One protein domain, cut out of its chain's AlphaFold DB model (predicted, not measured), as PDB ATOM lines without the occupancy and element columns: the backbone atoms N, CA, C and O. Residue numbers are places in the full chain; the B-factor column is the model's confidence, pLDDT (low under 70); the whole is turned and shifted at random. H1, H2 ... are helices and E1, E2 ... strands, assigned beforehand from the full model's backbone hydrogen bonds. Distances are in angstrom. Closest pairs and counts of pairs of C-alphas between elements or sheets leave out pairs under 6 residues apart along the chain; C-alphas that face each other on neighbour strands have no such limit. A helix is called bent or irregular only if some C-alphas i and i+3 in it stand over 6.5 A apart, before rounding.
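This is residues 68 to 259 of the 260 residues of the protein "CHK domain-containing protein" of Caenorhabditis brenneri (UniProt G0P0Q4). H7 lies in the middle of a helical body formed by H8, the bent helix H9 and H10, with H9b and H10 side by side as a long helical hairpin. The short helices H1 to H5 wind over one side of that hairpin, H6 lies near H9a and the two-stranded sheet E1 E4, and the strand hairpin E2 and E3 sticks out away from the helices. The 192 printed residues hold ten named helices and four strands, in the order H1 to H6, E1 to E4, H7 to H10; both sheets are antiparallel and the class is mostly helix. The whole is compact, with a radius of gyration of the C-alphas of 17.3 A and spans of 50 by 47 by 32 A.

The strands are E1 (114 to 116), E4 (146 to 148), E2 (125 to 127) and E3 (136 to 139, 7.6 A). H9, residues 194 to 225, was assigned as one helix by its hydrogen bonds but is bent: C-alphas 203 and 206 are 7.4 A apart, and its arms H9a (194 to 203, 14.1 A) and H9b (206 to 225, 28.9 A) stand at 60 degrees. H10 (231 to 258, 41.9 A) ends with C-alpha 258 at (-8.632, -21.998, 4.940). H8 (164 to 185, 30.3 A) has a kink of 52 degrees near residue 171. H8 and H10 are irregular: C-alphas 169 and 172, and 232 and 235, are each 7.6 A apart. H7 is 151 to 161 (15.0 A) and H6 is 97 to 110 (20.1 A). H1 (68 to 72) begins at (-23.577, -30.614, -6.485); H2 (74 to 77), H3 (79 to 83), H4 (87 to 90) and H5 (92 to 95) follow.

E1 and E4 are antiparallel neighbours, with N 116 and O 146 within hydrogen-bond range at 2.9 A. In the hairpin E2 and E3, N 126 and O 138 are 2.8 A apart. The closest C-alphas of H6 and E4, Thr 104 and Gly 148, are 6.2 A apart. H9 is the hub, touching six helices. The hairpin H9b and H10 touches at a shallow tilt of 19 degrees, closest at C-alphas 220 and 238, 5.4 A. H7 touches residues 208 to 212 of H9b, with C-alphas 152 and 208 closest at 5.7 A. In the hairpin H8 and H9a, residues 172 to 179 of H8 touch H9a, with C-alphas 179 and 194 closest at 6.1 A. H1 touches H9b through 210 to 218 alone, with C-alphas 71 and 214 closest at 4.6 A. Every O i to N i+4 pair is within hydrogen-bond range in H1, H3, H6, H7 and H9a; H8 has 16 of 18, H9b 14 of 16 and H10 20 of 24, while H2, H4 and H5 are too short for such a pair.

The C-alphas farthest apart, of Asn 84 and His 187, are 52.4 A from each other. The printed part has no cut and no long link. Its mean pLDDT is 92.6, and no printed residue is under 70.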
ATOM      1  N   PHE A  68     -23.541 -30.029  -7.815       87.62
ATOM      2  CA  PHE A  68     -23.577 -30.614  -6.485       87.62
ATOM      3  C   PHE A  68     -24.515 -31.821  -6.393       87.62
ATOM      4  O   PHE A  68     -24.114 -32.831  -5.838       87.62
ATOM      5  N   GLU A  69     -25.724 -31.756  -6.961       87.31
ATOM      6  CA  GLU A  69     -26.682 -32.874  -6.901       87.31
ATOM      7  C   GLU A  69     -26.159 -34.106  -7.643       87.31
ATOM      8  O   GLU A  69     -26.350 -35.232  -7.191       87.31
ATOM      9  N   GLU A  70     -25.458 -33.907  -8.761       90.50
ATOM     10  CA  GLU A  70     -24.857 -35.029  -9.484       90.50
ATOM     11  C   GLU A  70     -23.659 -35.595  -8.713       90.50
ATOM     12  O   GLU A  70     -23.575 -36.802  -8.514       90.50
ATOM     13  N   ALA A  71     -22.766 -34.738  -8.201       94.19
ATOM     14  CA  ALA A  71     -21.660 -35.183  -7.351       94.19
ATOM     15  C   ALA A  71     -22.167 -35.908  -6.092       94.19
ATOM     16  O   ALA A  71     -21.543 -36.859  -5.632       94.19
ATOM     17  N   LEU A  72     -23.323 -35.500  -5.563       94.31
ATOM     18  CA  LEU A  72     -23.944 -36.109  -4.394       94.31
ATOM     19  C   LEU A  72     -24.332 -37.574  -4.625       94.31
ATOM     20  O   LEU A  72     -24.344 -38.362  -3.680       94.31
ATOM     21  N   THR A  73     -24.565 -37.985  -5.874       96.06
ATOM     22  CA  THR A  73     -24.824 -39.394  -6.198       96.06
ATOM     23  C   THR A  73     -23.664 -40.321  -5.818       96.06
ATOM     24  O   THR A  73     -23.913 -41.501  -5.568       96.06
ATOM     25  N   LEU A  74     -22.430 -39.806  -5.672       97.44
ATOM     26  CA  LEU A  74     -21.276 -40.579  -5.200       97.44
ATOM     27  C   LEU A  74     -21.513 -41.202  -3.815       97.44
ATOM     28  O   LEU A  74     -21.035 -42.304  -3.558       97.44
ATOM     29  N   GLU A  75     -22.313 -40.559  -2.956       97.88
ATOM     30  CA  GLU A  75     -22.703 -41.118  -1.652       97.88
ATOM     31  C   GLU A  75     -23.526 -42.404  -1.772       97.88
ATOM     32  O   GLU A  75     -23.426 -43.274  -0.911       97.88
ATOM     33  N   ASN A  76     -24.298 -42.547  -2.852       96.38
ATOM     34  CA  ASN A  76     -25.047 -43.768  -3.144       96.38
ATOM     35  C   ASN A  76     -24.198 -44.795  -3.902       96.38
ATOM     36  O   ASN A  76     -24.406 -45.992  -3.734       96.38
ATOM     37  N   VAL A  77     -23.271 -44.331  -4.748       95.00
ATOM     38  CA  VAL A  77     -22.357 -45.196  -5.514       95.00
ATOM     39  C   VAL A  77     -21.420 -45.964  -4.585       95.00
ATOM     40  O   VAL A  77     -21.204 -47.152  -4.796       95.00
ATOM     41  N   SER A  78     -20.871 -45.294  -3.570       96.75
ATOM     42  CA  SER A  78     -19.964 -45.897  -2.593       96.75
ATOM     43  C   SER A  78     -20.296 -45.380  -1.185       96.75
ATOM     44  O   SER A  78     -19.703 -44.405  -0.699       96.75
ATOM     45  N   PRO A  79     -21.290 -45.995  -0.514       97.31
ATOM     46  CA  PRO A  79     -21.694 -45.613   0.836       97.31
ATOM     47  C   PRO A  79     -20.549 -45.694   1.849       97.31
ATOM     48  O   PRO A  79     -20.426 -44.841   2.722       97.31
ATOM     49  N   GLU A  80     -19.676 -46.686   1.726       97.31
ATOM     50  CA  GLU A  80     -18.522 -46.884   2.597       97.31
ATOM     51  C   GLU A  80     -17.468 -45.780   2.469       97.31
ATOM     52  O   GLU A  80     -16.917 -45.367   3.490       97.31
ATOM     53  N   VAL A  81     -17.220 -45.263   1.258       97.31
ATOM     54  CA  VAL A  81     -16.228 -44.200   1.037       97.31
ATOM     55  C   VAL A  81     -16.818 -42.814   1.290       97.31
ATOM     56  O   VAL A  81     -16.135 -41.961   1.860       97.31
ATOM     57  N   PHE A  82     -18.069 -42.577   0.882       97.75
ATOM     58  CA  PHE A  82     -18.679 -41.242   0.886       97.75
ATOM     59  C   PHE A  82     -19.951 -41.139   1.737       97.75
ATOM     60  O   PHE A  82     -20.097 -40.184   2.501       97.75
ATOM     61  N   GLY A  83     -20.884 -42.087   1.608       93.00
ATOM     62  CA  GLY A  83     -22.258 -41.936   2.110       93.00
ATOM     63  C   GLY A  83     -22.433 -42.046   3.626       93.00
ATOM     64  O   GLY A  83     -23.137 -41.235   4.225       93.00
ATOM     65  N   ASN A  84     -21.752 -42.988   4.283       93.75
ATOM     66  CA  ASN A  84     -21.881 -43.242   5.725       93.75
ATOM     67  C   ASN A  84     -21.496 -42.021   6.568       93.75
ATOM     68  O   ASN A  84     -22.073 -41.781   7.627       93.75
ATOM     69  N   GLN A  85     -20.531 -41.242   6.080       94.81
ATOM     70  CA  GLN A  85     -20.069 -40.001   6.701       94.81
ATOM     71  C   GLN A  85     -20.622 -38.746   6.006       94.81
ATOM     72  O   GLN A  85     -20.307 -37.638   6.426       94.81
ATOM     73  N   LYS A  86     -21.453 -38.905   4.964       96.44
ATOM     74  CA  LYS A  86     -22.004 -37.817   4.142       96.44
ATOM     75  C   LYS A  86     -20.931 -36.834   3.654       96.44
ATOM     76  O   LYS A  86     -21.070 -35.617   3.788       96.44
ATOM     77  N   ARG A  87     -19.816 -37.359   3.142       97.75
ATOM     78  CA  ARG A  87     -18.624 -36.551   2.830       97.75
ATOM     79  C   ARG A  87     -18.854 -35.569   1.687       97.75
ATOM     80  O   ARG A  87     -18.347 -34.453   1.746       97.75
ATOM     81  N   ILE A  88     -19.671 -35.924   0.688       97.38
ATOM     82  CA  ILE A  88     -20.000 -34.995  -0.405       97.38
ATOM     83  C   ILE A  88     -20.862 -33.847   0.121       97.38
ATOM     84  O   ILE A  88     -20.605 -32.688  -0.206       97.38
ATOM     85  N   HIS A  89     -21.830 -34.138   0.995       95.06
ATOM     86  CA  HIS A  89     -22.544 -33.087   1.720       95.06
ATOM     87  C   HIS A  89     -21.603 -32.210   2.558       95.06
ATOM     88  O   HIS A  89     -21.792 -30.992   2.582       95.06
ATOM     89  N   GLY A  90     -20.605 -32.802   3.221       95.25
ATOM     90  CA  GLY A  90     -19.616 -32.086   4.033       95.25
ATOM     91  C   GLY A  90     -18.861 -31.016   3.243       95.25
ATOM     92  O   GLY A  90     -18.704 -29.893   3.707       95.25
ATOM     93  N   ILE A  91     -18.516 -31.305   1.988       96.12
ATOM     94  CA  ILE A  91     -17.792 -30.372   1.114       96.12
ATOM     95  C   ILE A  91     -18.699 -29.459   0.273       96.12
ATOM     96  O   ILE A  91     -18.245 -28.857  -0.702       96.12
ATOM     97  N   LYS A  92     -19.988 -29.312   0.618       93.25
ATOM     98  CA  LYS A  92     -20.947 -28.485  -0.147       93.25
ATOM     99  C   LYS A  92     -20.461 -27.050  -0.379       93.25
ATOM    100  O   LYS A  92     -20.784 -26.447  -1.402       93.25
ATOM    101  N   TRP A  93     -19.663 -26.501   0.535       92.75
ATOM    102  CA  TRP A  93     -19.077 -25.166   0.403       92.75
ATOM    103  C   TRP A  93     -18.168 -25.019  -0.830       92.75
ATOM    104  O   TRP A  93     -18.088 -23.924  -1.383       92.75
ATOM    105  N   ALA A  94     -17.540 -26.097  -1.307       94.25
ATOM    106  CA  ALA A  94     -16.698 -26.084  -2.503       94.25
ATOM    107  C   ALA A  94     -17.513 -25.904  -3.800       94.25
ATOM    108  O   ALA A  94     -16.954 -25.556  -4.840       94.25
ATOM    109  N   PHE A  95     -18.836 -26.101  -3.748       91.06
ATOM    110  CA  PHE A  95     -19.776 -25.899  -4.858       91.06
ATOM    111  C   PHE A  95     -20.468 -24.525  -4.819       91.06
ATOM    112  O   PHE A  95     -21.286 -24.216  -5.686       91.06
ATOM    113  N   ASP A  96     -20.160 -23.697  -3.822       88.50
ATOM    114  CA  ASP A  96     -20.736 -22.367  -3.651       88.50
ATOM    115  C   ASP A  96     -20.174 -21.389  -4.697       88.50
ATOM    116  O   ASP A  96     -18.966 -21.129  -4.763       88.50
ATOM    117  N   TYR A  97     -21.061 -20.841  -5.532       85.75
ATOM    118  CA  TYR A  97     -20.685 -19.919  -6.604       85.75
ATOM    119  C   TYR A  97     -20.121 -18.596  -6.086       85.75
ATOM    120  O   TYR A  97     -19.210 -18.050  -6.706       85.75
ATOM    121  N   GLU A  98     -20.620 -18.071  -4.967       85.75
ATOM    122  CA  GLU A  98     -20.120 -16.814  -4.408       85.75
ATOM    123  C   GLU A  98     -18.706 -17.000  -3.864       85.75
ATOM    124  O   GLU A  98     -17.820 -16.195  -4.172       85.75
ATOM    125  N   LYS A  99     -18.456 -18.103  -3.145       88.88
ATOM    126  CA  LYS A  99     -17.111 -18.456  -2.666       88.88
ATOM    127  C   LYS A  99     -16.147 -18.675  -3.825       88.88
ATOM    128  O   LYS A  99     -15.073 -18.073  -3.832       88.88
ATOM    129  N   LYS A 100     -16.554 -19.441  -4.845       90.06
ATOM    130  CA  LYS A 100     -15.760 -19.634  -6.066       90.06
ATOM    131  C   LYS A 100     -15.425 -18.301  -6.733       90.06
ATOM    132  O   LYS A 100     -14.274 -18.072  -7.098       90.06
ATOM    133  N   ASN A 101     -16.413 -17.428  -6.916       89.38
ATOM    134  CA  ASN A 101     -16.219 -16.147  -7.589       89.38
ATOM    135  C   ASN A 101     -15.301 -15.228  -6.780       89.38
ATOM    136  O   ASN A 101     -14.438 -14.571  -7.359       89.38
ATOM    137  N   LYS A 102     -15.444 -15.206  -5.451       91.00
ATOM    138  CA  LYS A 102     -14.556 -14.461  -4.552       91.00
ATOM    139  C   LYS A 102     -13.118 -14.979  -4.636       91.00
ATOM    140  O   LYS A 102     -12.214 -14.180  -4.860       91.00
ATOM    141  N   ALA A 103     -12.917 -16.293  -4.530       92.50
ATOM    142  CA  ALA A 103     -11.600 -16.913  -4.642       92.50
ATOM    143  C   ALA A 103     -10.973 -16.666  -6.023       92.50
ATOM    144  O   ALA A 103      -9.828 -16.247  -6.121       92.50
ATOM    145  N   THR A 104     -11.745 -16.814  -7.101       91.56
ATOM    146  CA  THR A 104     -11.260 -16.544  -8.465       91.56
ATOM    147  C   THR A 104     -10.825 -15.087  -8.618       91.56
ATOM    148  O   THR A 104      -9.738 -14.837  -9.127       91.56
ATOM    149  N   LYS A 105     -11.625 -14.123  -8.135       92.50
ATOM    150  CA  LYS A 105     -11.278 -12.691  -8.163       92.50
ATOM    151  C   LYS A 105     -10.002 -12.387  -7.380       92.50
ATOM    152  O   LYS A 105      -9.181 -11.614  -7.856       92.50
ATOM    153  N   GLN A 106      -9.837 -12.994  -6.206       93.62
ATOM    154  CA  GLN A 106      -8.619 -12.837  -5.416       93.62
ATOM    155  C   GLN A 106      -7.407 -13.414  -6.159       93.62
ATOM    156  O   GLN A 106      -6.418 -12.708  -6.345       93.62
ATOM    157  N   ALA A 107      -7.508 -14.643  -6.668       92.62
ATOM    158  CA  ALA A 107      -6.424 -15.288  -7.398       92.62
ATOM    159  C   ALA A 107      -5.955 -14.442  -8.596       92.62
ATOM    160  O   ALA A 107      -4.761 -14.196  -8.747       92.62
ATOM    161  N   ILE A 108      -6.880 -13.925  -9.413       93.00
ATOM    162  CA  ILE A 108      -6.504 -13.120 -10.589       93.00
ATOM    163  C   ILE A 108      -6.029 -11.695 -10.246       93.00
ATOM    164  O   ILE A 108      -5.564 -10.974 -11.126       93.00
ATOM    165  N   SER A 109      -6.177 -11.265  -8.987       91.75
ATOM    166  CA  SER A 109      -5.617  -9.998  -8.501       91.75
ATOM    167  C   SER A 109      -4.151 -10.128  -8.078       91.75
ATOM    168  O   SER A 109      -3.409  -9.153  -8.152       91.75
ATOM    169  N   GLU A 110      -3.728 -11.330  -7.672       88.81
ATOM    170  CA  GLU A 110      -2.349 -11.634  -7.266       88.81
ATOM    171  C   GLU A 110      -1.460 -11.983  -8.467       88.81
ATOM    172  O   GLU A 110      -0.276 -11.647  -8.488       88.81
ATOM    173  N   ILE A 111      -2.033 -12.652  -9.468       88.94
ATOM    174  CA  ILE A 111      -1.384 -13.023 -10.730       88.94
ATOM    175  C   ILE A 111      -2.364 -12.703 -11.858       88.94
ATOM    176  O   ILE A 111      -3.528 -13.080 -11.724       88.94
ATOM    177  N   PRO A 112      -1.944 -12.067 -12.971       86.56
ATOM    178  CA  PRO A 112      -2.833 -11.805 -14.096       86.56
ATOM    179  C   PRO A 112      -3.614 -13.055 -14.508       86.56
ATOM    180  O   PRO A 112      -3.031 -14.106 -14.781       86.56
ATOM    181  N   GLY A 113      -4.942 -12.928 -14.534       90.69
ATOM    182  CA  GLY A 113      -5.817 -14.012 -14.958       90.69
ATOM    183  C   GLY A 113      -5.510 -14.442 -16.390       90.69
ATOM    184  O   GLY A 113      -5.231 -13.608 -17.254       90.69
ATOM    185  N   ILE A 114      -5.589 -15.745 -16.640       91.12
ATOM    186  CA  ILE A 114      -5.374 -16.330 -17.964       91.12
ATOM    187  C   ILE A 114      -6.679 -16.864 -18.541       91.12
ATOM    188  O   ILE A 114      -7.660 -17.056 -17.827       91.12
ATOM    189  N   ILE A 115      -6.674 -17.119 -19.846       91.62
ATOM    190  CA  ILE A 115      -7.751 -17.849 -20.509       91.62
ATOM    191  C   ILE A 115      -7.660 -19.315 -20.075       91.62
ATOM    192  O   ILE A 115      -6.713 -20.005 -20.446       91.62
ATOM    193  N   CYS A 116      -8.643 -19.778 -19.309       93.88
ATOM    194  CA  CYS A 116      -8.768 -21.171 -18.898       93.88
ATOM    195  C   CYS A 116      -9.740 -21.898 -19.829       93.88
ATOM    196  O   CYS A 116     -10.846 -21.413 -20.067       93.88
ATOM    197  N   HIS A 117      -9.355 -23.085 -20.292       93.94
ATOM    198  CA  HIS A 117     -10.210 -24.018 -21.025       93.94
ATOM    199  C   HIS A 117     -11.432 -24.440 -20.203       93.94
ATOM    200  O   HIS A 117     -12.518 -24.633 -20.745       93.94
ATOM    201  N   ALA A 118     -11.244 -24.601 -18.890       89.88
ATOM    202  CA  ALA A 118     -12.237 -24.991 -17.888       89.88
ATOM    203  C   ALA A 118     -12.805 -26.414 -18.007       89.88
ATOM    204  O   ALA A 118     -13.383 -26.922 -17.045       89.88
ATOM    205  N   ASP A 119     -12.596 -27.071 -19.146       90.56
ATOM    206  CA  ASP A 119     -12.806 -28.510 -19.328       90.56
ATOM    207  C   ASP A 119     -11.578 -29.234 -19.911       90.56
ATOM    208  O   ASP A 119     -11.699 -30.154 -20.718       90.56
ATOM    209  N   LEU A 120     -10.364 -28.796 -19.554       91.50
ATOM    210  CA  LEU A 120      -9.143 -29.414 -20.078       91.50
ATOM    211  C   LEU A 120      -8.907 -30.788 -19.450       91.50
ATOM    212  O   LEU A 120      -8.404 -30.900 -18.335       91.50
ATOM    213  N   ASN A 121      -9.251 -31.843 -20.175       87.38
ATOM    214  CA  ASN A 121      -8.996 -33.219 -19.774       87.38
ATOM    215  C   ASN A 121      -8.561 -34.055 -20.994       87.38
ATOM    216  O   ASN A 121      -8.605 -33.574 -22.127       87.38
ATOM    217  N   VAL A 122      -8.118 -35.294 -20.769       83.31
ATOM    218  CA  VAL A 122      -7.508 -36.134 -21.817       83.31
ATOM    219  C   VAL A 122      -8.433 -36.437 -23.000       83.31
ATOM    220  O   VAL A 122      -7.931 -36.670 -24.095       83.31
ATOM    221  N   THR A 123      -9.760 -36.402 -22.830       85.06
ATOM    222  CA  THR A 123     -10.703 -36.617 -23.944       85.06
ATOM    223  C   THR A 123     -10.801 -35.407 -24.876       85.06
ATOM    224  O   THR A 123     -11.182 -35.558 -26.034       85.06
ATOM    225  N   ASN A 124     -10.377 -34.233 -24.401       90.06
ATOM    226  CA  ASN A 124     -10.321 -32.977 -25.150       90.06
ATOM    227  C   ASN A 124      -8.918 -32.693 -25.726       90.06
ATOM    228  O   ASN A 124      -8.672 -31.621 -26.282       90.06
ATOM    229  N   MET A 125      -7.995 -33.657 -25.619       87.56
ATOM    230  CA  MET A 125      -6.650 -33.606 -26.195       87.56
ATOM    231  C   MET A 125      -6.540 -34.605 -27.349       87.56
ATOM    232  O   MET A 125      -6.638 -35.817 -27.165       87.56
ATOM    233  N   LEU A 126      -6.311 -34.095 -28.556       81.94
ATOM    234  CA  LEU A 126      -6.078 -34.908 -29.744       81.94
ATOM    235  C   LEU A 126      -4.579 -35.125 -29.923       81.94
ATOM    236  O   LEU A 126      -3.812 -34.169 -30.035       81.94
ATOM    237  N   TRP A 127      -4.168 -36.384 -29.998       82.62
ATOM    238  CA  TRP A 127      -2.770 -36.780 -30.147       82.62
ATOM    239  C   TRP A 127      -2.417 -36.979 -31.620       82.62
ATOM    240  O   TRP A 127      -3.234 -37.468 -32.408       82.62
ATOM    241  N   LYS A 128      -1.195 -36.609 -32.014       80.12
ATOM    242  CA  LYS A 128      -0.701 -36.876 -33.366       80.12
ATOM    243  C   LYS A 128      -0.552 -38.383 -33.563       80.12
ATOM    244  O   LYS A 128       0.149 -39.056 -32.807       80.12
ATOM    245  N   LYS A 129      -1.192 -38.901 -34.611       77.12
ATOM    246  CA  LYS A 129      -1.042 -40.299 -35.017       77.12
ATOM    247  C   LYS A 129       0.426 -40.577 -35.369       77.12
ATOM    248  O   LYS A 129       1.067 -39.739 -35.996       77.12
ATOM    249  N   ASP A 130       0.937 -41.732 -34.949       78.50
ATOM    250  CA  ASP A 130       2.298 -42.213 -35.243       78.50
ATOM    251  C   ASP A 130       3.438 -41.318 -34.699       78.50
ATOM    252  O   ASP A 130       4.582 -41.391 -35.149       78.50
ATOM    253  N   SER A 131       3.153 -40.482 -33.693       71.31
ATOM    254  CA  SER A 131       4.165 -39.673 -33.008       71.31
ATOM    255  C   SER A 131       4.979 -40.521 -32.030       71.31
ATOM    256  O   SER A 131       4.459 -40.938 -30.998       71.31
ATOM    257  N   ALA A 132       6.280 -40.691 -32.284       74.88
ATOM    258  CA  ALA A 132       7.191 -41.391 -31.365       74.88
ATOM    259  C   ALA A 132       7.254 -40.742 -29.966       74.88
ATOM    260  O   ALA A 132       7.511 -41.407 -28.965       74.88
ATOM    261  N   THR A 133       7.001 -39.436 -29.902       77.62
ATOM    262  CA  THR A 133       7.047 -38.588 -28.704       77.62
ATOM    263  C   THR A 133       5.681 -38.351 -28.052       77.62
ATOM    264  O   THR A 133       5.620 -37.605 -27.082       77.62
ATOM    265  N   HIS A 134       4.595 -38.966 -28.552       78.12
ATOM    266  CA  HIS A 134       3.218 -38.694 -28.104       78.12
ATOM    267  C   HIS A 134       2.891 -37.190 -28.100       78.12
ATOM    268  O   HIS A 134       2.478 -36.627 -27.095       78.12
ATOM    269  N   GLU A 135       3.106 -36.498 -29.215       80.88
ATOM    270  CA  GLU A 135       2.817 -35.066 -29.286       80.88
ATOM    271  C   GLU A 135       1.315 -34.783 -29.344       80.88
ATOM    272  O   GLU A 135       0.568 -35.416 -30.099       80.88
ATOM    273  N   ILE A 136       0.883 -33.760 -28.606       82.69
ATOM    274  CA  ILE A 136      -0.461 -33.198 -28.738       82.69
ATOM    275  C   ILE A 136      -0.554 -32.489 -30.098       82.69
ATOM    276  O   ILE A 136       0.267 -31.639 -30.442       82.69
ATOM    277  N   GLY A 137      -1.552 -32.868 -30.894       78.19
ATOM    278  CA  GLY A 137      -1.873 -32.255 -32.180       78.19
ATOM    279  C   GLY A 137      -2.868 -31.104 -32.055       78.19
ATOM    280  O   GLY A 137      -2.730 -30.108 -32.761       78.19
ATOM    281  N   ALA A 138      -3.852 -31.227 -31.162       81.12
ATOM    282  CA  ALA A 138      -4.821 -30.171 -30.885       81.12
ATOM    283  C   ALA A 138      -5.454 -30.324 -29.497       81.12
ATOM    284  O   ALA A 138      -5.556 -31.428 -28.965       81.12
ATOM    285  N   ILE A 139      -5.931 -29.208 -28.954       85.19
ATOM    286  CA  ILE A 139      -6.872 -29.157 -27.831       85.19
ATOM    287  C   ILE A 139      -8.200 -28.656 -28.412       85.19
ATOM    288  O   ILE A 139      -8.189 -27.800 -29.298       85.19
ATOM    289  N   ILE A 140      -9.324 -29.231 -27.993       86.31
ATOM    290  CA  ILE A 140     -10.666 -28.934 -28.521       86.31
ATOM    291  C   ILE A 140     -11.667 -28.719 -27.379       86.31
ATOM    292  O   ILE A 140     -11.358 -29.038 -26.243       86.31
ATOM    293  N   ASP A 141     -12.888 -28.279 -27.710       87.81
ATOM    294  CA  ASP A 141     -14.018 -28.162 -26.764       87.81
ATOM    295  C   ASP A 141     -13.941 -26.942 -25.811       87.81
ATOM    296  O   ASP A 141     -14.129 -27.009 -24.598       87.81
ATOM    297  N   TYR A 142     -13.690 -25.770 -26.407       83.62
ATOM    298  CA  TYR A 142     -13.513 -24.473 -25.736       83.62
ATOM    299  C   TYR A 142     -14.818 -23.769 -25.288       83.62
ATOM    300  O   TYR A 142     -14.809 -22.581 -24.968       83.62
ATOM    301  N   GLN A 143     -15.975 -24.430 -25.260       83.00
ATOM    302  CA  GLN A 143     -17.252 -23.775 -24.916       83.00
ATOM    303  C   GLN A 143     -17.349 -23.305 -23.454       83.00
ATOM    304  O   GLN A 143     -18.268 -22.564 -23.113       83.00
ATOM    305  N   MET A 144     -16.416 -23.725 -22.593       84.31
ATOM    306  CA  MET A 144     -16.382 -23.383 -21.165       84.31
ATOM    307  C   MET A 144     -15.345 -22.301 -20.816       84.31
ATOM    308  O   MET A 144     -15.098 -22.058 -19.633       84.31
ATOM    309  N   LEU A 145     -14.753 -21.648 -21.824       86.75
ATOM    310  CA  LEU A 145     -13.721 -20.626 -21.651       86.75
ATOM    311  C   LEU A 145     -14.112 -19.529 -20.649       86.75
ATOM    312  O   LEU A 145     -15.202 -18.959 -20.716       86.75
ATOM    313  N   PHE A 146     -13.180 -19.165 -19.770       89.69
ATOM    314  CA  PHE A 146     -13.294 -17.982 -18.914       89.69
ATOM    315  C   PHE A 146     -11.912 -17.451 -18.510       89.69
ATOM    316  O   PHE A 146     -10.903 -18.131 -18.692       89.69
ATOM    317  N   ILE A 147     -11.860 -16.238 -17.952       91.56
ATOM    318  CA  ILE A 147     -10.635 -15.699 -17.350       91.56
ATOM    319  C   ILE A 147     -10.543 -16.152 -15.896       91.56
ATOM    320  O   ILE A 147     -11.419 -15.831 -15.089       91.56
ATOM    321  N   GLY A 148      -9.484 -16.882 -15.558       93.12
ATOM    322  CA  GLY A 148      -9.333 -17.502 -14.251       93.12
ATOM    323  C   GLY A 148      -7.892 -17.642 -13.787       93.12
ATOM    324  O   GLY A 148      -6.956 -17.077 -14.353       93.12
ATOM    325  N   SER A 149      -7.739 -18.397 -12.702       95.44
ATOM    326  CA  SER A 149      -6.439 -18.763 -12.152       95.44
ATOM    327  C   SER A 149      -5.674 -19.682 -13.098       95.44
ATOM    328  O   SER A 149      -6.243 -20.618 -13.664       95.44
ATOM    329  N   ILE A 150      -4.359 -19.475 -13.151       93.44
ATOM    330  CA  ILE A 150      -3.395 -20.330 -13.850       93.44
ATOM    331  C   ILE A 150      -3.498 -21.810 -13.459       93.44
ATOM    332  O   ILE A 150      -3.230 -22.694 -14.269       93.44
ATOM    333  N   ALA A 151      -3.928 -22.095 -12.229       96.00
ATOM    334  CA  ALA A 151      -4.008 -23.454 -11.726       96.00
ATOM    335  C   ALA A 151      -5.258 -24.213 -12.191       96.00
ATOM    336  O   ALA A 151      -5.297 -25.435 -12.059       96.00
ATOM    337  N   PHE A 152      -6.280 -23.532 -12.721       95.44
ATOM    338  CA  PHE A 152      -7.597 -24.135 -12.950       95.44
ATOM    339  C   PHE A 152      -7.535 -25.356 -13.881       95.44
ATOM    340  O   PHE A 152      -8.015 -26.435 -13.532       95.44
ATOM    341  N   ASP A 153      -6.890 -25.206 -15.039       95.50
ATOM    342  CA  ASP A 153      -6.754 -26.291 -16.014       95.50
ATOM    343  C   ASP A 153      -5.741 -27.353 -15.564       95.50
ATOM    344  O   ASP A 153      -5.940 -28.537 -15.830       95.50
ATOM    345  N   ILE A 154      -4.703 -26.965 -14.810       96.31
ATOM    346  CA  ILE A 154      -3.745 -27.911 -14.216       96.31
ATOM    347  C   ILE A 154      -4.488 -28.863 -13.271       96.31
ATOM    348  O   ILE A 154      -4.373 -30.080 -13.400       96.31
ATOM    349  N   ILE A 155      -5.312 -28.327 -12.366       97.06
ATOM    350  CA  ILE A 155      -6.121 -29.125 -11.434       97.06
ATOM    351  C   ILE A 155      -7.030 -30.085 -12.207       97.06
ATOM    352  O   ILE A 155      -7.134 -31.258 -11.846       97.06
ATOM    353  N   ARG A 156      -7.666 -29.625 -13.291       93.81
ATOM    354  CA  ARG A 156      -8.545 -30.463 -14.119       93.81
ATOM    355  C   ARG A 156      -7.793 -31.643 -14.741       93.81
ATOM    356  O   ARG A 156      -8.254 -32.778 -14.610       93.81
ATOM    357  N   VAL A 157      -6.630 -31.392 -15.343       94.50
ATOM    358  CA  VAL A 157      -5.792 -32.435 -15.954       94.50
ATOM    359  C   VAL A 157      -5.311 -33.433 -14.906       94.50
ATOM    360  O   VAL A 157      -5.447 -34.636 -15.111       94.50
ATOM    361  N   LEU A 158      -4.799 -32.964 -13.766       96.00
ATOM    362  CA  LEU A 158      -4.257 -33.851 -12.734       96.00
ATOM    363  C   LEU A 158      -5.349 -34.688 -12.054       96.00
ATOM    364  O   LEU A 158      -5.139 -35.865 -11.779       96.00
ATOM    365  N   THR A 159      -6.520 -34.108 -11.788       95.75
ATOM    366  CA  THR A 159      -7.598 -34.804 -11.062       95.75
ATOM    367  C   THR A 159      -8.349 -35.838 -11.904       95.75
ATOM    368  O   THR A 159      -8.834 -36.820 -11.344       95.75
ATOM    369  N   LEU A 160      -8.440 -35.652 -13.226       91.69
ATOM    370  CA  LEU A 160      -9.052 -36.632 -14.135       91.69
ATOM    371  C   LEU A 160      -8.047 -37.539 -14.846       91.69
ATOM    372  O   LEU A 160      -8.435 -38.617 -15.287       91.69
ATOM    373  N   GLY A 161      -6.801 -37.101 -15.010       90.94
ATOM    374  CA  GLY A 161      -5.794 -37.805 -15.806       90.94
ATOM    375  C   GLY A 161      -4.884 -38.737 -15.010       90.94
ATOM    376  O   GLY A 161      -4.263 -39.607 -15.612       90.94
ATOM    377  N   LEU A 162      -4.792 -38.580 -13.686       94.12
ATOM    378  CA  LEU A 162      -3.888 -39.364 -12.841       94.12
ATOM    379  C   LEU A 162      -4.646 -40.233 -11.841       94.12
ATOM    380  O   LEU A 162      -5.755 -39.904 -11.416       94.12
ATOM    381  N   SER A 163      -4.029 -41.342 -11.432       96.06
ATOM    382  CA  SER A 163      -4.464 -42.067 -10.237       96.06
ATOM    383  C   SER A 163      -4.345 -41.165  -8.998       96.06
ATOM    384  O   SER A 163      -3.636 -40.152  -9.001       96.06
ATOM    385  N   ARG A 164      -5.039 -41.512  -7.911       97.12
ATOM    386  CA  ARG A 164      -4.936 -40.762  -6.650       97.12
ATOM    387  C   ARG A 164      -3.508 -40.750  -6.106       97.12
ATOM    388  O   ARG A 164      -3.068 -39.714  -5.612       97.12
ATOM    389  N   GLU A 165      -2.820 -41.885  -6.183       97.06
ATOM    390  CA  GLU A 165      -1.442 -42.047  -5.719       97.06
ATOM    391  C   GLU A 165      -0.479 -41.192  -6.548       97.06
ATOM    392  O   GLU A 165       0.189 -40.320  -5.988       97.06
ATOM    393  N   ASP A 166      -0.511 -41.330  -7.878       97.56
ATOM    394  CA  ASP A 166       0.345 -40.549  -8.778       97.56
ATOM    395  C   ASP A 166       0.099 -39.053  -8.619       97.56
ATOM    396  O   ASP A 166       1.033 -38.258  -8.595       97.56
ATOM    397  N   ARG A 167      -1.163 -38.634  -8.473       96.88
ATOM    398  CA  ARG A 167      -1.485 -37.225  -8.254       96.88
ATOM    399  C   ARG A 167      -0.838 -36.708  -6.970       96.88
ATOM    400  O   ARG A 167      -0.234 -35.636  -7.001       96.88
ATOM    401  N   LYS A 168      -0.930 -37.447  -5.859       95.44
ATOM    402  CA  LYS A 168      -0.309 -37.056  -4.581       95.44
ATOM    403  C   LYS A 168       1.215 -36.997  -4.689       95.44
ATOM    404  O   LYS A 168       1.812 -36.047  -4.195       95.44
ATOM    405  N   GLU A 169       1.835 -37.963  -5.360       97.19
ATOM    406  CA  GLU A 169       3.294 -38.024  -5.498       97.19
ATOM    407  C   GLU A 169       3.843 -36.971  -6.476       97.19
ATOM    408  O   GLU A 169       4.892 -36.373  -6.239       97.19
ATOM    409  N   LYS A 170       3.148 -36.736  -7.595       97.06
ATOM    410  CA  LYS A 170       3.696 -35.998  -8.742       97.06
ATOM    411  C   LYS A 170       3.220 -34.554  -8.868       97.06
ATOM    412  O   LYS A 170       3.820 -33.827  -9.656       97.06
ATOM    413  N   THR A 171       2.200 -34.105  -8.125       97.25
ATOM    414  CA  THR A 171       1.655 -32.731  -8.264       97.25
ATOM    415  C   THR A 171       2.756 -31.671  -8.218       97.25
ATOM    416  O   THR A 171       2.861 -30.874  -9.147       97.25
ATOM    417  N   ASN A 172       3.628 -31.703  -7.204       97.12
ATOM    418  CA  ASN A 172       4.704 -30.713  -7.070       97.12
ATOM    419  C   ASN A 172       5.669 -30.762  -8.263       97.12
ATOM    420  O   ASN A 172       5.983 -29.730  -8.844       97.12
ATOM    421  N   CYS A 173       6.056 -31.963  -8.702       97.75
ATOM    422  CA  CYS A 173       6.922 -32.136  -9.869       97.75
ATOM    423  C   CYS A 173       6.292 -31.559 -11.151       97.75
ATOM    424  O   CYS A 173       6.988 -30.933 -11.952       97.75
ATOM    425  N   TYR A 174       4.979 -31.716 -11.339       97.69
ATOM    426  CA  TYR A 174       4.279 -31.131 -12.481       97.69
ATOM    427  C   TYR A 174       4.151 -29.607 -12.390       97.69
ATOM    428  O   TYR A 174       4.267 -28.943 -13.419       97.69
ATOM    429  N   LEU A 175       3.957 -29.040 -11.195       98.12
ATOM    430  CA  LEU A 175       3.952 -27.587 -10.995       98.12
ATOM    431  C   LEU A 175       5.336 -26.979 -11.265       98.12
ATOM    432  O   LEU A 175       5.431 -25.977 -11.974       98.12
ATOM    433  N   ASP A 176       6.400 -27.630 -10.794       98.12
ATOM    434  CA  ASP A 176       7.786 -27.242 -11.077       98.12
ATOM    435  C   ASP A 176       8.065 -27.283 -12.582       98.12
ATOM    436  O   ASP A 176       8.609 -26.337 -13.156       98.12
ATOM    437  N   TYR A 177       7.656 -28.368 -13.248       97.50
ATOM    438  CA  TYR A 177       7.824 -28.527 -14.688       97.50
ATOM    439  C   TYR A 177       7.043 -27.471 -15.479       97.50
ATOM    440  O   TYR A 177       7.578 -26.892 -16.429       97.50
ATOM    441  N   TYR A 178       5.806 -27.177 -15.074       96.56
ATOM    442  CA  TYR A 178       4.986 -26.130 -15.679       96.56
ATOM    443  C   TYR A 178       5.647 -24.755 -15.539       96.56
ATOM    444  O   TYR A 178       5.817 -24.045 -16.532       96.56
ATOM    445  N   HIS A 179       6.077 -24.392 -14.326       96.81
ATOM    446  CA  HIS A 179       6.733 -23.111 -14.050       96.81
ATOM    447  C   HIS A 179       8.058 -22.966 -14.801       96.81
ATOM    448  O   HIS A 179       8.316 -21.918 -15.398       96.81
ATOM    449  N   LYS A 180       8.869 -24.028 -14.840       97.50
ATOM    450  CA  LYS A 180      10.116 -24.069 -15.607       97.50
ATOM    451  C   LYS A 180       9.856 -23.855 -17.098       97.50
ATOM    452  O   LYS A 180      10.480 -22.986 -17.699       97.50
ATOM    453  N   THR A 181       8.912 -24.599 -17.673       95.62
ATOM    454  CA  THR A 181       8.556 -24.492 -19.098       95.62
ATOM    455  C   THR A 181       8.061 -23.087 -19.432       95.62
ATOM    456  O   THR A 181       8.482 -22.490 -20.420       95.62
ATOM    457  N   LEU A 182       7.209 -22.511 -18.578       93.69
ATOM    458  CA  LEU A 182       6.747 -21.139 -18.751       93.69
ATOM    459  C   LEU A 182       7.908 -20.144 -18.645       93.69
ATOM    460  O   LEU A 182       8.021 -19.247 -19.470       93.69
ATOM    461  N   SER A 183       8.812 -20.319 -17.682       95.38
ATOM    462  CA  SER A 183       9.995 -19.464 -17.539       95.38
ATOM    463  C   SER A 183      10.856 -19.486 -18.800       95.38
ATOM    464  O   SER A 183      11.267 -18.429 -19.271       95.38
ATOM    465  N   GLU A 184      11.091 -20.659 -19.387       96.38
ATOM    466  CA  GLU A 184      11.843 -20.813 -20.639       96.38
ATOM    467  C   GLU A 184      11.175 -20.071 -21.810       96.38
ATOM    468  O   GLU A 184      11.862 -19.388 -22.572       96.38
ATOM    469  N   LEU A 185       9.839 -20.111 -21.905       94.19
ATOM    470  CA  LEU A 185       9.073 -19.353 -22.905       94.19
ATOM    471  C   LEU A 185       9.156 -17.830 -22.704       94.19
ATOM    472  O   LEU A 185       9.048 -17.080 -23.671       94.19
ATOM    473  N   PHE A 186       9.391 -17.374 -21.472       92.69
ATOM    474  CA  PHE A 186       9.575 -15.965 -21.113       92.69
ATOM    475  C   PHE A 186      11.059 -15.602 -20.895       92.69
ATOM    476  O   PHE A 186      11.403 -14.822 -20.008       92.69
ATOM    477  N   HIS A 187      11.965 -16.174 -21.697       94.00
ATOM    478  CA  HIS A 187      13.406 -15.864 -21.676       94.00
ATOM    479  C   HIS A 187      14.073 -16.023 -20.294       94.00
ATOM    480  O   HIS A 187      14.991 -15.285 -19.937       94.00
ATOM    481  N   GLY A 188      13.612 -16.997 -19.512       90.81
ATOM    482  CA  GLY A 188      14.102 -17.302 -18.169       90.81
ATOM    483  C   GLY A 188      13.370 -16.579 -17.036       90.81
ATOM    484  O   GLY A 188      13.743 -16.770 -15.882       90.81
ATOM    485  N   SER A 189      12.339 -15.774 -17.319       91.06
ATOM    486  CA  SER A 189      11.608 -15.013 -16.298       91.06
ATOM    487  C   SER A 189      10.095 -15.159 -16.457       91.06
ATOM    488  O   SER A 189       9.447 -14.383 -17.152       91.06
ATOM    489  N   ALA A 190       9.516 -16.165 -15.795       90.56
ATOM    490  CA  ALA A 190       8.064 -16.314 -15.739       90.56
ATOM    491  C   ALA A 190       7.385 -15.098 -15.071       90.56
ATOM    492  O   ALA A 190       7.965 -14.475 -14.178       90.56
ATOM    493  N   PRO A 191       6.122 -14.800 -15.431       89.56
ATOM    494  CA  PRO A 191       5.365 -13.674 -14.871       89.56
ATOM    495  C   PRO A 191       4.967 -13.841 -13.392       89.56
ATOM    496  O   PRO A 191       4.370 -12.935 -12.815       89.56
ATOM    497  N   PHE A 192       5.267 -14.987 -12.780       93.25
ATOM    498  CA  PHE A 192       5.022 -15.298 -11.372       93.25
ATOM    499  C   PHE A 192       6.069 -16.297 -10.861       93.25
ATOM    500  O   PHE A 192       6.707 -16.997 -11.650       93.25
ATOM    501  N   SER A 193       6.250 -16.377  -9.544       95.25
ATOM    502  CA  SER A 193       7.131 -17.357  -8.903       95.25
ATOM    503  C   SER A 193       6.480 -18.739  -8.793       95.25
ATOM    504  O   SER A 193       5.257 -18.889  -8.853       95.25
ATOM    505  N   LEU A 194       7.304 -19.765  -8.580       96.38
ATOM    506  CA  LEU A 194       6.823 -21.116  -8.301       96.38
ATOM    507  C   LEU A 194       5.968 -21.166  -7.020       96.38
ATOM    508  O   LEU A 194       4.948 -21.850  -6.994       96.38
ATOM    509  N   ASP A 195       6.321 -20.399  -5.986       96.62
ATOM    510  CA  ASP A 195       5.522 -20.307  -4.755       96.62
ATOM    511  C   ASP A 195       4.136 -19.708  -5.024       96.62
ATOM    512  O   ASP A 195       3.131 -20.205  -4.521       96.62
ATOM    513  N   GLN A 196       4.060 -18.675  -5.869       95.62
ATOM    514  CA  GLN A 196       2.786 -18.087  -6.288       95.62
ATOM    515  C   GLN A 196       1.920 -19.104  -7.048       95.62
ATOM    516  O   GLN A 196       0.719 -19.191  -6.790       95.62
ATOM    517  N   LEU A 197       2.516 -19.914  -7.932       96.38
ATOM    518  CA  LEU A 197       1.816 -21.000  -8.627       96.38
ATOM    519  C   LEU A 197       1.289 -22.063  -7.652       96.38
ATOM    520  O   LEU A 197       0.123 -22.447  -7.741       96.38
ATOM    521  N   ASN A 198       2.122 -22.515  -6.710       96.88
ATOM    522  CA  ASN A 198       1.722 -23.481  -5.685       96.88
ATOM    523  C   ASN A 198       0.563 -22.940  -4.838       96.88
ATOM    524  O   ASN A 198      -0.450 -23.618  -4.664       96.88
ATOM    525  N   ASN A 199       0.660 -21.691  -4.384       95.56
ATOM    526  CA  ASN A 199      -0.399 -21.044  -3.612       95.56
ATOM    527  C   ASN A 199      -1.714 -20.974  -4.402       95.56
ATOM    528  O   ASN A 199      -2.764 -21.324  -3.865       95.56
ATOM    529  N   GLN A 200      -1.667 -20.601  -5.687       95.44
ATOM    530  CA  GLN A 200      -2.853 -20.602  -6.552       95.44
ATOM    531  C   GLN A 200      -3.459 -21.994  -6.710       95.44
ATOM    532  O   GLN A 200      -4.683 -22.124  -6.677       95.44
ATOM    533  N   TYR A 201      -2.621 -23.024  -6.859       97.19
ATOM    534  CA  TYR A 201      -3.076 -24.405  -6.975       97.19
ATOM    535  C   TYR A 201      -3.914 -24.813  -5.768       97.19
ATOM    536  O   TYR A 201      -5.076 -25.172  -5.943       97.19
ATOM    537  N   PHE A 202      -3.389 -24.673  -4.549       95.50
ATOM    538  CA  PHE A 202      -4.130 -25.038  -3.339       95.50
ATOM    539  C   PHE A 202      -5.345 -24.140  -3.090       95.50
ATOM    540  O   PHE A 202      -6.396 -24.624  -2.675       95.50
ATOM    541  N   PHE A 203      -5.233 -22.843  -3.380       95.88
ATOM    542  CA  PHE A 203      -6.316 -21.889  -3.157       95.88
ATOM    543  C   PHE A 203      -7.522 -22.121  -4.082       95.88
ATOM    544  O   PHE A 203      -8.672 -21.973  -3.672       95.88
ATOM    545  N   ILE A 204      -7.288 -22.515  -5.335       96.69
ATOM    546  CA  ILE A 204      -8.359 -22.751  -6.315       96.69
ATOM    547  C   ILE A 204      -8.809 -24.215  -6.353       96.69
ATOM    548  O   ILE A 204      -9.909 -24.491  -6.843       96.69
ATOM    549  N   TYR A 205      -8.026 -25.138  -5.783       97.81
ATOM    550  CA  TYR A 205      -8.299 -26.576  -5.785       97.81
ATOM    551  C   TYR A 205      -9.756 -26.943  -5.468       97.81
ATOM    552  O   TYR A 205     -10.357 -27.642  -6.294       97.81
ATOM    553  N   PRO A 206     -10.390 -26.457  -4.379       96.94
ATOM    554  CA  PRO A 206     -11.761 -26.858  -4.053       96.94
ATOM    555  C   PRO A 206     -12.775 -26.470  -5.135       96.94
ATOM    556  O   PRO A 206     -13.683 -27.230  -5.467       96.94
ATOM    557  N   PHE A 207     -12.589 -25.300  -5.745       94.56
ATOM    558  CA  PHE A 207     -13.538 -24.738  -6.702       94.56
ATOM    559  C   PHE A 207     -13.323 -25.215  -8.142       94.56
ATOM    560  O   PHE A 207     -14.255 -25.152  -8.949       94.56
ATOM    561  N   ALA A 208     -12.111 -25.658  -8.480       94.38
ATOM    562  CA  ALA A 208     -11.816 -26.289  -9.765       94.38
ATOM    563  C   ALA A 208     -12.181 -27.782  -9.753       94.38
ATOM    564  O   ALA A 208     -12.810 -28.276 -10.690       94.38
ATOM    565  N   SER A 209     -11.858 -28.496  -8.669       95.75
ATOM    566  CA  SER A 209     -12.089 -29.943  -8.563       95.75
ATOM    567  C   SER A 209     -13.558 -30.331  -8.338       95.75
ATOM    568  O   SER A 209     -13.934 -31.462  -8.651       95.75
ATOM    569  N   ASN A 210     -14.437 -29.406  -7.923       91.88
ATOM    570  CA  ASN A 210     -15.884 -29.667  -7.838       91.88
ATOM    571  C   ASN A 210     -16.492 -30.129  -9.179       91.88
ATOM    572  O   ASN A 210     -17.386 -30.977  -9.215       91.88
ATOM    573  N   PHE A 211     -15.964 -29.629 -10.301       89.69
ATOM    574  CA  PHE A 211     -16.402 -30.014 -11.635       89.69
ATOM    575  C   PHE A 211     -15.849 -31.387 -12.020       89.69
ATOM    576  O   PHE A 211     -16.440 -32.103 -12.830       89.69
ATOM    577  N   THR A 212     -14.728 -31.791 -11.421       94.06
ATOM    578  CA  THR A 212     -14.207 -33.155 -11.527       94.06
ATOM    579  C   THR A 212     -15.075 -34.144 -10.768       94.06
ATOM    580  O   THR A 212     -15.404 -35.171 -11.345       94.06
ATOM    581  N   LEU A 213     -15.548 -33.820  -9.563       96.56
ATOM    582  CA  LEU A 213     -16.494 -34.685  -8.843       96.56
ATOM    583  C   LEU A 213     -17.802 -34.884  -9.623       96.56
ATOM    584  O   LEU A 213     -18.265 -36.014  -9.763       96.56
ATOM    585  N   PHE A 214     -18.344 -33.806 -10.202       92.75
ATOM    586  CA  PHE A 214     -19.470 -33.877 -11.141       92.75
ATOM    587  C   PHE A 214     -19.172 -34.821 -12.321       92.75
ATOM    588  O   PHE A 214     -19.957 -35.721 -12.614       92.75
ATOM    589  N   GLY A 215     -18.023 -34.639 -12.983       91.94
ATOM    590  CA  GLY A 215     -17.632 -35.458 -14.131       91.94
ATOM    591  C   GLY A 215     -17.438 -36.931 -13.772       91.94
ATOM    592  O   GLY A 215     -17.896 -37.802 -14.502       91.94
ATOM    593  N   ILE A 216     -16.820 -37.221 -12.625       95.94
ATOM    594  CA  ILE A 216     -16.619 -38.584 -12.125       95.94
ATOM    595  C   ILE A 216     -17.963 -39.282 -11.885       95.94
ATOM    596  O   ILE A 216     -18.148 -40.401 -12.363       95.94
ATOM    597  N   ALA A 217     -18.908 -38.626 -11.204       96.00
ATOM    598  CA  ALA A 217     -20.240 -39.183 -10.970       96.00
ATOM    599  C   ALA A 217     -20.937 -39.560 -12.290       96.00
ATOM    600  O   ALA A 217     -21.453 -40.670 -12.442       96.00
ATOM    601  N   MET A 218     -20.853 -38.674 -13.286       92.44
ATOM    602  CA  MET A 218     -21.385 -38.927 -14.625       92.44
ATOM    603  C   MET A 218     -20.678 -40.087 -15.333       92.44
ATOM    604  O   MET A 218     -21.349 -40.959 -15.884       92.44
ATOM    605  N   TYR A 219     -19.344 -40.147 -15.299       93.56
ATOM    606  CA  TYR A 219     -18.600 -41.243 -15.922       93.56
ATOM    607  C   TYR A 219     -18.942 -42.597 -15.301       93.56
ATOM    608  O   TYR A 219     -19.147 -43.562 -16.035       93.56
ATOM    609  N   ILE A 220     -19.079 -42.675 -13.975       96.00
ATOM    610  CA  ILE A 220     -19.499 -43.905 -13.287       96.00
ATOM    611  C   ILE A 220     -20.878 -44.354 -13.778       96.00
ATOM    612  O   ILE A 220     -21.085 -45.539 -14.052       96.00
ATOM    613  N   LYS A 221     -21.819 -43.419 -13.936       93.75
ATOM    614  CA  LYS A 221     -23.152 -43.709 -14.474       93.75
ATOM    615  C   LYS A 221     -23.089 -44.222 -15.916       93.75
ATOM    616  O   LYS A 221     -23.706 -45.242 -16.202       93.75
ATOM    617  N   MET A 222     -22.291 -43.584 -16.774       91.81
ATOM    618  CA  MET A 222     -22.109 -43.977 -18.180       91.81
ATOM    619  C   MET A 222     -21.414 -45.335 -18.342       91.81
ATOM    620  O   MET A 222     -21.757 -46.110 -19.229       91.81
ATOM    621  N   TYR A 223     -20.445 -45.662 -17.485       93.62
ATOM    622  CA  TYR A 223     -19.911 -47.024 -17.418       93.62
ATOM    623  C   TYR A 223     -20.979 -48.002 -16.924       93.62
ATOM    624  O   TYR A 223     -21.067 -49.138 -17.388       93.62
ATOM    625  N   SER A 224     -21.818 -47.568 -15.981       90.62
ATOM    626  CA  SER A 224     -22.821 -48.427 -15.360       90.62
ATOM    627  C   SER A 224     -23.972 -48.802 -16.283       90.62
ATOM    628  O   SER A 224     -24.413 -49.953 -16.215       90.62
ATOM    629  N   ASP A 225     -24.420 -47.877 -17.133       92.56
ATOM    630  CA  ASP A 225     -25.488 -48.082 -18.118       92.56
ATOM    631  C   ASP A 225     -24.988 -48.577 -19.488       92.56
ATOM    632  O   ASP A 225     -25.798 -48.906 -20.355       92.56
ATOM    633  N   GLY A 226     -23.667 -48.697 -19.662       87.75
ATOM    634  CA  GLY A 226     -23.040 -49.202 -20.884       87.75
ATOM    635  C   GLY A 226     -22.882 -48.159 -21.994       87.75
ATOM    636  O   GLY A 226     -22.510 -48.525 -23.107       87.75
ATOM    637  N   THR A 227     -23.129 -46.877 -21.714       90.31
ATOM    638  CA  THR A 227     -22.845 -45.772 -22.646       90.31
ATOM    639  C   THR A 227     -21.346 -45.637 -22.927       90.31
ATOM    640  O   THR A 227     -20.957 -45.245 -24.027       90.31
ATOM    641  N   LEU A 228     -20.498 -45.947 -21.940       87.25
ATOM    642  CA  LEU A 228     -19.046 -45.818 -22.028       87.25
ATOM    643  C   LEU A 228     -18.336 -47.141 -21.725       87.25
ATOM    644  O   LEU A 228     -18.686 -47.853 -20.787       87.25
ATOM    645  N   GLY A 229     -17.267 -47.409 -22.477       86.31
ATOM    646  CA  GLY A 229     -16.362 -48.531 -22.235       86.31
ATOM    647  C   GLY A 229     -16.925 -49.899 -22.609       86.31
ATOM    648  O   GLY A 229     -18.048 -50.045 -23.080       86.31
ATOM    649  N   SER A 230     -16.096 -50.922 -22.409       89.62
ATOM    650  CA  SER A 230     -16.521 -52.316 -22.557       89.62
ATOM    651  C   SER A 230     -17.023 -52.855 -21.212       89.62
ATOM    652  O   SER A 230     -16.392 -52.558 -20.192       89.62
ATOM    653  N   PRO A 231     -18.087 -53.683 -21.181       90.19
ATOM    654  CA  PRO A 231     -18.634 -54.235 -19.939       90.19
ATOM    655  C   PRO A 231     -17.610 -54.973 -19.066       90.19
ATOM    656  O   PRO A 231     -17.720 -54.936 -17.847       90.19
ATOM    657  N   GLU A 232     -16.597 -55.590 -19.682       94.88
ATOM    658  CA  GLU A 232     -15.501 -56.297 -19.003       94.88
ATOM    659  C   GLU A 232     -14.704 -55.405 -18.038       94.88
ATOM    660  O   GLU A 232     -14.341 -55.843 -16.952       94.88
ATOM    661  N   PHE A 233     -14.474 -54.139 -18.396       93.31
ATOM    662  CA  PHE A 233     -13.673 -53.206 -17.593       93.31
ATOM    663  C   PHE A 233     -14.522 -52.283 -16.717       93.31
ATOM    664  O   PHE A 233     -13.977 -51.441 -16.008       93.31
ATOM    665  N   LYS A 234     -15.855 -52.422 -16.749       94.50
ATOM    666  CA  LYS A 234     -16.789 -51.544 -16.031       94.50
ATOM    667  C   LYS A 234     -16.439 -51.424 -14.547       94.50
ATOM    668  O   LYS A 234     -16.334 -50.312 -14.041       94.50
ATOM    669  N   GLU A 235     -16.273 -52.551 -13.857       95.62
ATOM    670  CA  GLU A 235     -16.020 -52.559 -12.410       95.62
ATOM    671  C   GLU A 235     -14.680 -51.902 -12.068       95.62
ATOM    672  O   GLU A 235     -14.635 -51.041 -11.193       95.62
ATOM    673  N   ALA A 236     -13.621 -52.237 -12.810       96.44
ATOM    674  CA  ALA A 236     -12.296 -51.649 -12.627       96.44
ATOM    675  C   ALA A 236     -12.303 -50.130 -12.873       96.44
ATOM    676  O   ALA A 236     -11.820 -49.371 -12.036       96.44
ATOM    677  N   ASN A 237     -12.927 -49.677 -13.965       95.00
ATOM    678  CA  ASN A 237     -13.027 -48.255 -14.299       95.00
ATOM    679  C   ASN A 237     -13.832 -47.477 -13.249       95.00
ATOM    680  O   ASN A 237     -13.432 -46.389 -12.837       95.00
ATOM    681  N   CYS A 238     -14.963 -48.024 -12.790       96.81
ATOM    682  CA  CYS A 238     -15.754 -47.400 -11.730       96.81
ATOM    683  C   CYS A 238     -14.983 -47.343 -10.403       96.81
ATOM    684  O   CYS A 238     -15.030 -46.315  -9.732       96.81
ATOM    685  N   ALA A 239     -14.257 -48.403 -10.037       97.44
ATOM    686  CA  ALA A 239     -13.445 -48.435  -8.822       97.44
ATOM    687  C   ALA A 239     -12.315 -47.392  -8.860       97.44
ATOM    688  O   ALA A 239     -12.113 -46.665  -7.887       97.44
ATOM    689  N   GLU A 240     -11.629 -47.253  -9.997       96.88
ATOM    690  CA  GLU A 240     -10.596 -46.232 -10.197       96.88
ATOM    691  C   GLU A 240     -11.169 -44.811 -10.073       96.88
ATOM    692  O   GLU A 240     -10.592 -43.947  -9.408       96.88
ATOM    693  N   LEU A 241     -12.340 -44.565 -10.665       97.31
ATOM    694  CA  LEU A 241     -13.033 -43.281 -10.567       97.31
ATOM    695  C   LEU A 241     -13.473 -42.957  -9.131       97.31
ATOM    696  O   LEU A 241     -13.329 -41.813  -8.694       97.31
ATOM    697  N   VAL A 242     -13.961 -43.951  -8.383       98.31
ATOM    698  CA  VAL A 242     -14.286 -43.810  -6.955       98.31
ATOM    699  C   VAL A 242     -13.039 -43.450  -6.147       98.31
ATOM    700  O   VAL A 242     -13.094 -42.519  -5.343       98.31
ATOM    701  N   ASP A 243     -11.903 -44.112  -6.378       98.44
ATOM    702  CA  ASP A 243     -10.666 -43.790  -5.659       98.44
ATOM    703  C   ASP A 243     -10.146 -42.381  -5.998       98.44
ATOM    704  O   ASP A 243      -9.787 -41.614  -5.100       98.44
ATOM    705  N   ARG A 244     -10.208 -41.962  -7.269       98.00
ATOM    706  CA  ARG A 244      -9.893 -40.575  -7.660       98.00
ATOM    707  C   ARG A 244     -10.771 -39.563  -6.929       98.00
ATOM    708  O   ARG A 244     -10.246 -38.602  -6.360       98.00
ATOM    709  N   ALA A 245     -12.087 -39.784  -6.907       98.31
ATOM    710  CA  ALA A 245     -13.020 -38.925  -6.182       98.31
ATOM    711  C   ALA A 245     -12.713 -38.892  -4.681       98.31
ATOM    712  O   ALA A 245     -12.723 -37.814  -4.093       98.31
ATOM    713  N   ASN A 246     -12.360 -40.027  -4.071       98.38
ATOM    714  CA  ASN A 246     -11.961 -40.089  -2.666       98.38
ATOM    715  C   ASN A 246     -10.771 -39.171  -2.378       98.38
ATOM    716  O   ASN A 246     -10.818 -38.353  -1.463       98.38
ATOM    717  N   GLY A 247      -9.734 -39.241  -3.215       97.94
ATOM    718  CA  GLY A 247      -8.576 -38.363  -3.093       97.94
ATOM    719  C   GLY A 247      -8.922 -36.881  -3.235       97.94
ATOM    720  O   GLY A 247      -8.352 -36.062  -2.528       97.94
ATOM    721  N   ILE A 248      -9.847 -36.525  -4.130       98.31
ATOM    722  CA  ILE A 248     -10.307 -35.136  -4.274       98.31
ATOM    723  C   ILE A 248     -11.034 -34.671  -3.011       98.31
ATOM    724  O   ILE A 248     -10.756 -33.579  -2.523       98.31
ATOM    725  N   VAL A 249     -11.947 -35.489  -2.484       98.19
ATOM    726  CA  VAL A 249     -12.724 -35.157  -1.283       98.19
ATOM    727  C   VAL A 249     -11.804 -34.961  -0.077       98.19
ATOM    728  O   VAL A 249     -11.947 -33.955   0.610       98.19
ATOM    729  N   GLU A 250     -10.817 -35.839   0.129       97.56
ATOM    730  CA  GLU A 250      -9.812 -35.689   1.197       97.56
ATOM    731  C   GLU A 250      -9.070 -34.352   1.129       97.56
ATOM    732  O   GLU A 250      -8.883 -33.688   2.147       97.56
ATOM    733  N   ASP A 251      -8.647 -33.949  -0.068       97.12
ATOM    734  CA  ASP A 251      -7.910 -32.700  -0.242       97.12
ATOM    735  C   ASP A 251      -8.804 -31.481   0.015       97.12
ATOM    736  O   ASP A 251      -8.362 -30.503   0.614       97.12
ATOM    737  N   ILE A 252     -10.077 -31.531  -0.396       97.44
ATOM    738  CA  ILE A 252     -11.042 -30.461  -0.109       97.44
ATOM    739  C   ILE A 252     -11.303 -30.364   1.399       97.44
ATOM    740  O   ILE A 252     -11.259 -29.266   1.949       97.44
ATOM    741  N   GLU A 253     -11.531 -31.492   2.073       96.94
ATOM    742  CA  GLU A 253     -11.719 -31.551   3.529       96.94
ATOM    743  C   GLU A 253     -10.499 -30.985   4.273       96.94
ATOM    744  O   GLU A 253     -10.645 -30.195   5.205       96.94
ATOM    745  N   ALA A 254      -9.283 -31.316   3.827       96.06
ATOM    746  CA  ALA A 254      -8.051 -30.797   4.421       96.06
ATOM    747  C   ALA A 254      -7.903 -29.271   4.269       96.06
ATOM    748  O   ALA A 254      -7.301 -28.618   5.126       96.06
ATOM    749  N   LEU A 255      -8.460 -28.696   3.198       95.25
ATOM    750  CA  LEU A 255      -8.393 -27.266   2.894       95.25
ATOM    751  C   LEU A 255      -9.515 -26.445   3.540       95.25
ATOM    752  O   LEU A 255      -9.426 -25.219   3.542       95.25
ATOM    753  N   GLU A 256     -10.546 -27.074   4.106       91.62
ATOM    754  CA  GLU A 256     -11.752 -26.398   4.603       91.62
ATOM    755  C   GLU A 256     -11.454 -25.251   5.580       91.62
ATOM    756  O   GLU A 256     -12.006 -24.157   5.452       91.62
ATOM    757  N   LYS A 257     -10.505 -25.452   6.504       88.94
ATOM    758  CA  LYS A 257     -10.105 -24.446   7.506       88.94
ATOM    759  C   LYS A 257      -9.545 -23.155   6.906       88.94
ATOM    760  O   LYS A 257      -9.467 -22.154   7.605       88.94
ATOM    761  N   ASN A 258      -9.143 -23.175   5.637       87.50
ATOM    762  CA  ASN A 258      -8.632 -21.998   4.940       87.50
ATOM    763  C   ASN A 258      -9.764 -21.133   4.353       87.50
ATOM    764  O   ASN A 258      -9.496 -20.032   3.874       87.50
ATOM    765  N   PHE A 259     -11.012 -21.623   4.359       81.06
ATOM    766  CA  PHE A 259     -12.166 -20.989   3.708       81.06
ATOM    767  C   PHE A 259     -13.371 -20.743   4.629       81.06
ATOM    768  O   PHE A 259     -14.327 -20.096   4.183       81.06
TER     769      PHE A 259